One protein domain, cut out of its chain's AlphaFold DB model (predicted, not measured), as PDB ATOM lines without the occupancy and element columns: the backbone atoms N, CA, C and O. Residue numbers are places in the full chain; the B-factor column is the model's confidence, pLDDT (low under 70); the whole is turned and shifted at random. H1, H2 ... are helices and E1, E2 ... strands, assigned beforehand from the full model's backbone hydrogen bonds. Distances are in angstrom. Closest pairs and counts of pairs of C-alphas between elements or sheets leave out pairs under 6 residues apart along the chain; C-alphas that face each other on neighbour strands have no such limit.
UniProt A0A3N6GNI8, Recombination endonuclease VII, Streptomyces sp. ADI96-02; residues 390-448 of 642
ATOM      1  N   ALA A 390     242.423 288.070 262.825       79.44
ATOM      2  CA  ALA A 390     243.745 287.499 262.979       79.44
ATOM      3  C   ALA A 390     243.731 286.333 263.970       79.44
ATOM      4  O   ALA A 390     243.304 286.461 265.116       79.44
ATOM      5  N   THR A 391     244.249 285.184 263.544       67.81
ATOM      6  CA  THR A 391     244.351 283.991 264.397       67.81
ATOM      7  C   THR A 391     245.766 283.766 264.908       67.81
ATOM      8  O   THR A 391     245.960 283.083 265.912       67.81
ATOM      9  N   THR A 392     246.785 284.276 264.210       70.44
ATOM     10  CA  THR A 392     248.197 284.064 264.559       70.44
ATOM     11  C   THR A 392     249.062 285.167 263.948       70.44
ATOM     12  O   THR A 392     248.914 285.474 262.770       70.44
ATOM     13  N   ARG A 393     249.978 285.751 264.739       74.00
ATOM     14  CA  ARG A 393     250.940 286.786 264.293       74.00
ATOM     15  C   ARG A 393     250.309 287.991 263.566       74.00
ATOM     16  O   ARG A 393     250.896 288.510 262.631       74.00
ATOM     17  N   GLY A 394     249.109 288.412 263.965       81.94
ATOM     18  CA  GLY A 394     248.416 289.546 263.331       81.94
ATOM     19  C   GLY A 394     247.730 289.224 261.998       81.94
ATOM     20  O   GLY A 394     247.041 290.075 261.460       81.94
ATOM     21  N   TRP A 395     247.804 287.993 261.481       82.69
ATOM     22  CA  TRP A 395     247.188 287.626 260.200       82.69
ATOM     23  C   TRP A 395     245.996 286.674 260.367       82.69
ATOM     24  O   TRP A 395     245.988 285.804 261.248       82.69
ATOM     25  N   CYS A 396     244.987 286.799 259.497       82.75
ATOM     26  CA  CYS A 396     243.922 285.799 259.372       82.75
ATOM     27  C   CYS A 396     244.482 284.476 258.816       82.75
ATOM     28  O   CYS A 396     245.572 284.472 258.237       82.75
ATOM     29  N   PRO A 397     243.754 283.345 258.907       75.94
ATOM     30  CA  PRO A 397     244.265 282.047 258.459       75.94
ATOM     31  C   PRO A 397     244.791 282.034 257.015       75.94
ATOM     32  O   PRO A 397     245.777 281.358 256.726       75.94
ATOM     33  N   GLY A 398     244.176 282.804 256.110       78.31
ATOM     34  CA  GLY A 398     244.618 282.892 254.715       78.31
ATOM     35  C   GLY A 398     245.904 283.706 254.533       78.31
ATOM     36  O   GLY A 398     246.837 283.220 253.899       78.31
ATOM     37  N   HIS A 399     246.004 284.889 255.146       85.50
ATOM     38  CA  HIS A 399     247.204 285.731 255.058       85.50
ATOM     39  C   HIS A 399     248.376 285.138 255.850       85.50
ATOM     40  O   HIS A 399     249.508 285.151 255.380       85.50
ATOM     41  N   TYR A 400     248.110 284.485 256.984       83.88
ATOM     42  CA  TYR A 400     249.134 283.735 257.713       83.88
ATOM     43  C   TYR A 400     249.710 282.593 256.866       83.88
ATOM     44  O   TYR A 400     250.901 282.297 256.938       83.88
ATOM     45  N   THR A 401     248.874 281.958 256.037       77.12
ATOM     46  CA  THR A 401     249.317 280.895 255.128       77.12
ATOM     47  C   THR A 401     250.203 281.444 254.011       77.12
ATOM     48  O   THR A 401     251.238 280.842 253.739       77.12
ATOM     49  N   GLN A 402     249.847 282.585 253.409       83.38
ATOM     50  CA  GLN A 402     250.689 283.266 252.417       83.38
ATOM     51  C   GLN A 402     252.048 283.667 253.021       83.38
ATOM     52  O   GLN A 402     253.083 283.272 252.488       83.38
ATOM     53  N   TYR A 403     252.040 284.311 254.196       83.75
ATOM     54  CA  TYR A 403     253.245 284.686 254.947       83.75
ATOM     55  C   TYR A 403     254.140 283.479 255.268       83.75
ATOM     56  O   TYR A 403     255.333 283.482 254.984       83.75
ATOM     57  N   ARG A 404     253.568 282.394 255.813       82.69
ATOM     58  CA  ARG A 404     254.326 281.177 256.171       82.69
ATOM     59  C   ARG A 404     254.954 280.488 254.958       82.69
ATOM     60  O   ARG A 404     255.936 279.774 255.109       82.69
ATOM     61  N   GLN A 405     254.361 280.644 253.780       77.31
ATOM     62  CA  GLN A 405     254.857 280.059 252.534       77.31
ATOM     63  C   GLN A 405     255.901 280.941 251.833       77.31
ATOM     64  O   GLN A 405     256.292 280.604 250.720       77.31
ATOM     65  N   GLY A 406     256.314 282.064 252.437       79.00
ATOM     66  CA  GLY A 406     257.228 283.021 251.807       79.00
ATOM     67  C   GLY A 406     256.635 283.681 250.560       79.00
ATOM     68  O   GLY A 406     257.373 284.147 249.699       79.00
ATOM     69  N   ARG A 407     255.303 283.674 250.421       74.06
ATOM     70  CA  ARG A 407     254.609 284.299 249.296       74.06
ATOM     71  C   ARG A 407     254.327 285.753 249.627       74.06
ATOM     72  O   ARG A 407     253.982 286.081 250.760       74.06
ATOM     73  N   GLU A 408     254.391 286.594 248.604       78.62
ATOM     74  CA  GLU A 408     253.856 287.948 248.662       78.62
ATOM     75  C   GLU A 408     252.382 287.909 249.106       78.62
ATOM     76  O   GLU A 408     251.582 287.110 248.601       78.62
ATOM     77  N   LEU A 409     252.035 288.743 250.088       78.56
ATOM     78  CA  LEU A 409     250.682 288.821 250.629       78.56
ATOM     79  C   LEU A 409     249.747 289.456 249.592       78.56
ATOM     80  O   LEU A 409     249.993 290.561 249.120       78.56
ATOM     81  N   ARG A 410     248.657 288.767 249.246       76.44
ATOM     82  CA  ARG A 410     247.672 289.207 248.245       76.44
ATOM     83  C   ARG A 410     246.246 289.065 248.776       76.44
ATOM     84  O   ARG A 410     245.994 288.120 249.532       76.44
ATOM     85  N   PRO A 411     245.295 289.911 248.325       74.38
ATOM     86  CA  PRO A 411     243.902 289.825 248.752       74.38
ATOM     87  C   PRO A 411     243.332 288.416 248.552       74.38
ATOM     88  O   PRO A 411     243.496 287.801 247.499       74.38
ATOM     89  N   LEU A 412     242.648 287.890 249.571       64.81
ATOM     90  CA  LEU A 412     242.099 286.527 249.552       64.81
ATOM     91  C   LEU A 412     240.782 286.397 248.761       64.81
ATOM     92  O   LEU A 412     240.307 285.274 248.593       64.81
ATOM     93  N   HIS A 413     240.171 287.509 248.334       59.53
ATOM     94  CA  HIS A 413     238.946 287.566 247.525       59.53
ATOM     95  C   HIS A 413     238.782 288.976 246.917       59.53
ATOM     96  O   HIS A 413     238.942 289.949 247.648       59.53
ATOM     97  N   ILE A 414     238.456 289.094 245.622       53.59
ATOM     98  CA  ILE A 414     237.989 290.350 245.001       53.59
ATOM     99  C   ILE A 414     236.464 290.222 244.859       53.59
ATOM    100  O   ILE A 414     236.017 289.396 244.063       53.59
ATOM    101  N   PRO A 415     235.648 290.965 245.619       52.44
ATOM    102  CA  PRO A 415     234.200 290.913 245.456       52.44
ATOM    103  C   PRO A 415     233.758 291.545 244.125       52.44
ATOM    104  O   PRO A 415     234.145 292.669 243.817       52.44
ATOM    105  N   GLY A 416     232.891 290.853 243.378       60.62
ATOM    106  CA  GLY A 416     231.892 291.504 242.513       60.62
ATOM    107  C   GLY A 416     232.109 291.519 240.998       60.62
ATOM    108  O   GLY A 416     231.212 291.970 240.298       60.62
ATOM    109  N   GLN A 417     233.224 291.021 240.458       73.06
ATOM    110  CA  GLN A 417     233.409 290.997 238.998       73.06
ATOM    111  C   GLN A 417     232.830 289.708 238.368       73.06
ATOM    112  O   GLN A 417     232.972 288.633 238.967       73.06
ATOM    113  N   PRO A 418     232.171 289.778 237.193       79.19
ATOM    114  CA  PRO A 418     231.696 288.612 236.442       79.19
ATOM    115  C   PRO A 418     232.857 287.877 235.762       79.19
ATOM    116  O   PRO A 418     233.896 288.468 235.477       79.19
ATOM    117  N   CYS A 419     232.714 286.572 235.531       84.69
ATOM    118  CA  CYS A 419     233.719 285.751 234.854       84.69
ATOM    119  C   CYS A 419     234.101 286.353 233.496       84.69
ATOM    120  O   CYS A 419     233.229 286.688 232.706       84.69
ATOM    121  N   THR A 420     235.394 286.404 233.181       87.62
ATOM    122  CA  THR A 420     235.903 286.838 231.871       87.62
ATOM    123  C   THR A 420     235.687 285.804 230.762       87.62
ATOM    124  O   THR A 420     236.144 286.010 229.643       87.62
ATOM    125  N   PHE A 421     235.039 284.669 231.054       85.56
ATOM    126  CA  PHE A 421     234.640 283.705 230.029       85.56
ATOM    127  C   PHE A 421     233.398 284.191 229.316       85.56
ATOM    128  O   PHE A 421     232.379 284.417 229.968       85.56
ATOM    129  N   ASP A 422     233.494 284.282 227.993       82.81
ATOM    130  CA  ASP A 422     232.394 284.721 227.151       82.81
ATOM    131  C   ASP A 422     231.135 283.869 227.395       82.81
ATOM    132  O   ASP A 422     231.183 282.634 227.432       82.81
ATOM    133  N   GLY A 423     230.017 284.539 227.675       80.19
ATOM    134  CA  GLY A 423     228.758 283.897 228.063       80.19
ATOM    135  C   GLY A 423     228.722 283.273 229.470       80.19
ATOM    136  O   GLY A 423     227.979 282.312 229.692       80.19
ATOM    137  N   CYS A 424     229.521 283.752 230.436       82.69
ATOM    138  CA  CYS A 424     229.472 283.272 231.823       82.69
ATOM    139  C   CYS A 424     229.166 284.361 232.864       82.69
ATOM    140  O   CYS A 424     230.054 285.062 233.333       82.69
ATOM    141  N   ASP A 425     227.941 284.349 233.392       79.19
ATOM    142  CA  ASP A 425     227.492 285.310 234.420       79.19
ATOM    143  C   ASP A 425     227.917 284.951 235.856       79.19
ATOM    144  O   ASP A 425     227.446 285.522 236.842       79.19
ATOM    145  N   LYS A 426     228.784 283.946 236.024       77.56
ATOM    146  CA  LYS A 426     229.228 283.514 237.359       77.56
ATOM    147  C   LYS A 426     230.289 284.467 237.890       77.56
ATOM    148  O   LYS A 426     231.167 284.889 237.154       77.56
ATOM    149  N   LEU A 427     230.272 284.722 239.195       78.06
ATOM    150  CA  LEU A 427     231.264 285.585 239.840       78.06
ATOM    151  C   LEU A 427     232.684 285.006 239.749       78.06
ATOM    152  O   LEU A 427     232.884 283.787 239.861       78.06
ATOM    153  N   GLN A 428     233.660 285.896 239.575       81.06
ATOM    154  CA  GLN A 428     235.081 285.562 239.581       81.06
ATOM    155  C   GLN A 428     235.507 284.973 240.934       81.06
ATOM    156  O   GLN A 428     235.133 285.465 241.996       81.06
ATOM    157  N   ASP A 429     236.310 283.910 240.891       70.50
ATOM    158  CA  ASP A 429     236.930 283.283 242.069       70.50
ATOM    159  C   ASP A 429     238.423 283.643 242.126       70.50
ATOM    160  O   ASP A 429     238.926 284.090 243.154       70.50
ATOM    161  N   ALA A 430     239.131 283.502 240.998       68.31
ATOM    162  CA  ALA A 430     240.543 283.855 240.870       68.31
ATOM    163  C   ALA A 430     240.936 284.133 239.406       68.31
ATOM    164  O   ALA A 430     240.469 283.457 238.491       68.31
ATOM    165  N   ARG A 431     241.861 285.085 239.199       70.31
ATOM    166  CA  ARG A 431     242.472 285.429 237.894       70.31
ATOM    167  C   ARG A 431     241.473 285.737 236.761       70.31
ATOM    168  O   ARG A 431     241.697 285.304 235.640       70.31
ATOM    169  N   GLY A 432     240.374 286.437 237.040       77.25
ATOM    170  CA  GLY A 432     239.374 286.765 236.013       77.25
ATOM    171  C   GLY A 432     238.302 285.693 235.799       77.25
ATOM    172  O   GLY A 432     237.261 285.974 235.225       77.25
ATOM    173  N   TRP A 433     238.472 284.476 236.321       83.00
ATOM    174  CA  TRP A 433     237.585 283.355 236.009       83.00
ATOM    175  C   TRP A 433     236.732 282.937 237.206       83.00
ATOM    176  O   TRP A 433     237.184 282.953 238.356       83.00
ATOM    177  N   CYS A 434     235.502 282.481 236.951       84.56
ATOM    178  CA  CYS A 434     234.713 281.787 237.963       84.56
ATOM    179  C   CYS A 434     235.418 280.491 238.383       84.56
ATOM    180  O   CYS A 434     236.225 279.932 237.640       84.56
ATOM    181  N   ARG A 435     235.070 279.943 239.550       79.69
ATOM    182  CA  ARG A 435     235.696 278.718 240.082       79.69
ATOM    183  C   ARG A 435     235.769 277.567 239.068       79.69
ATOM    184  O   ARG A 435     236.749 276.819 239.041       79.69
ATOM    185  N   ALA A 436     234.733 277.404 238.243       79.31
ATOM    186  CA  ALA A 436     234.674 276.355 237.229       79.31
ATOM    187  C   ALA A 436     235.649 276.613 236.069       79.31
ATOM    188  O   ALA A 436     236.358 275.693 235.673       79.31
ATOM    189  N   HIS A 437     235.732 277.845 235.565       86.12
ATOM    190  CA  HIS A 437     236.653 278.219 234.485       86.12
ATOM    191  C   HIS A 437     238.101 278.324 234.947       86.12
ATOM    192  O   HIS A 437     238.986 277.823 234.264       86.12
ATOM    193  N   TYR A 438     238.344 278.826 236.157       81.75
ATOM    194  CA  TYR A 438     239.669 278.801 236.775       81.75
ATOM    195  C   TYR A 438     240.207 277.363 236.879       81.75
ATOM    196  O   TYR A 438     241.376 277.102 236.614       81.75
ATOM    197  N   THR A 439     239.334 276.401 237.197       77.38
ATOM    198  CA  THR A 439     239.702 274.977 237.244       77.38
ATOM    199  C   THR A 439     239.970 274.393 235.853       77.38
ATOM    200  O   THR A 439     240.874 273.573 235.718       77.38
ATOM    201  N   GLN A 440     239.205 274.786 234.829       82.88
ATOM    202  CA  GLN A 440     239.444 274.366 233.440       82.88
ATOM    203  C   GLN A 440     240.780 274.917 232.916       82.88
ATOM    204  O   GLN A 440     241.582 274.155 232.385       82.88
ATOM    205  N   SER A 441     241.063 276.195 233.180       82.88
ATOM    206  CA  SER A 441     242.330 276.854 232.846       82.88
ATOM    207  C   SER A 441     243.534 276.164 233.505       82.88
ATOM    208  O   SER A 441     244.509 275.846 232.832       82.88
ATOM    209  N   GLN A 442     243.450 275.828 234.798       78.88
ATOM    210  CA  GLN A 442     244.540 275.146 235.518       78.88
ATOM    211  C   GLN A 442     244.823 273.716 235.032       78.88
ATOM    212  O   GLN A 442     245.878 273.162 235.325       78.88
ATOM    213  N   ARG A 443     243.880 273.095 234.318       78.19
ATOM    214  CA  ARG A 443     244.044 271.750 233.748       78.19
ATOM    215  C   ARG A 443     244.662 271.766 232.350       78.19
ATOM    216  O   ARG A 443     244.858 270.692 231.795       78.19
ATOM    217  N   GLY A 444     244.925 272.945 231.778       73.12
ATOM    218  CA  GLY A 444     245.422 273.084 230.405       73.12
ATOM    219  C   GLY A 444     244.426 272.617 229.339       73.12
ATOM    220  O   GLY A 444     244.796 272.447 228.185       73.12
ATOM    221  N   THR A 445     243.169 272.374 229.716       70.75
ATOM    222  CA  THR A 445     242.102 271.983 228.792       70.75
ATOM    223  C   THR A 445     241.482 273.219 228.160       70.75
ATOM    224  O   THR A 445     241.267 274.212 228.860       70.75
ATOM    225  N   GLU A 446     241.127 273.129 226.878       78.69
ATOM    226  CA  GLU A 446     240.311 274.132 226.187       78.69
ATOM    227  C   GLU A 446     239.068 274.476 227.029       78.69
ATOM    228  O   GLU A 446     238.324 273.590 227.468       78.69
ATOM    229  N   MET A 447     238.883 275.764 227.319       75.88
ATOM    230  CA  MET A 447     237.829 276.229 228.217       75.88
ATOM    231  C   MET A 447     236.471 276.177 227.515       75.88
ATOM    232  O   MET A 447     236.301 276.719 226.429       75.88
ATOM    233  N   ARG A 448     235.484 275.551 228.161       81.12
ATOM    234  CA  ARG A 448     234.127 275.360 227.637       81.12
ATOM    235  C   ARG A 448     233.073 276.043 228.516       81.12
ATOM    236  O   ARG A 448     233.294 276.224 229.723       81.12
TER     237      ARG A 448
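What this domain is: This is residues 390 to 448 of the 642 residues of the protein "Recombination endonuclease VII" of Streptomyces sp. ADI96-02 (UniProt A0A3N6GNI8). With little regular structure, this is a loose chain of two small lobes, one holding helix H1, the other helix H2 with the short strand E1, joined by the unnamed stretch 405 to 427. The printed part has 59 residues, with H1, E1 and H2 in that order; it is mostly helix, but named elements hold only 19 residues. The whole is loose, with a radius of gyration of the C-alphas of 14.4 A, and elongated, spanning 42 by 25 by 15 A.

Where its parts are: H1, residues 397 to 404, measures 10.4 A and begins at C-alpha 397 (244.265, 282.047, 258.459). H2, residues 435 to 442, measures 10.6 A and ends at C-alpha 442 (244.540, 275.146, 235.518). E1 is residues 428 to 430, 5.9 A.

How they stand to each other: H1 is apart from H2 and from E1. The closest C-alphas of E1 and H2, Asp 429 and Arg 435, are 5.1 A apart. E1 pairs with no named strand, but pairs antiparallel with residues 433 to 434. In H1 and H2 every O i to N i+4 pair is within hydrogen-bond range.

The domain as a whole: The farthest C-alphas, Arg 393 and Gly 423, are 42.6 A apart. The printed part has no cut. The link H1 to E1 is long, E1 to H2 tight. The pLDDT is under 70 at residues 391, 412 to 416 and 430.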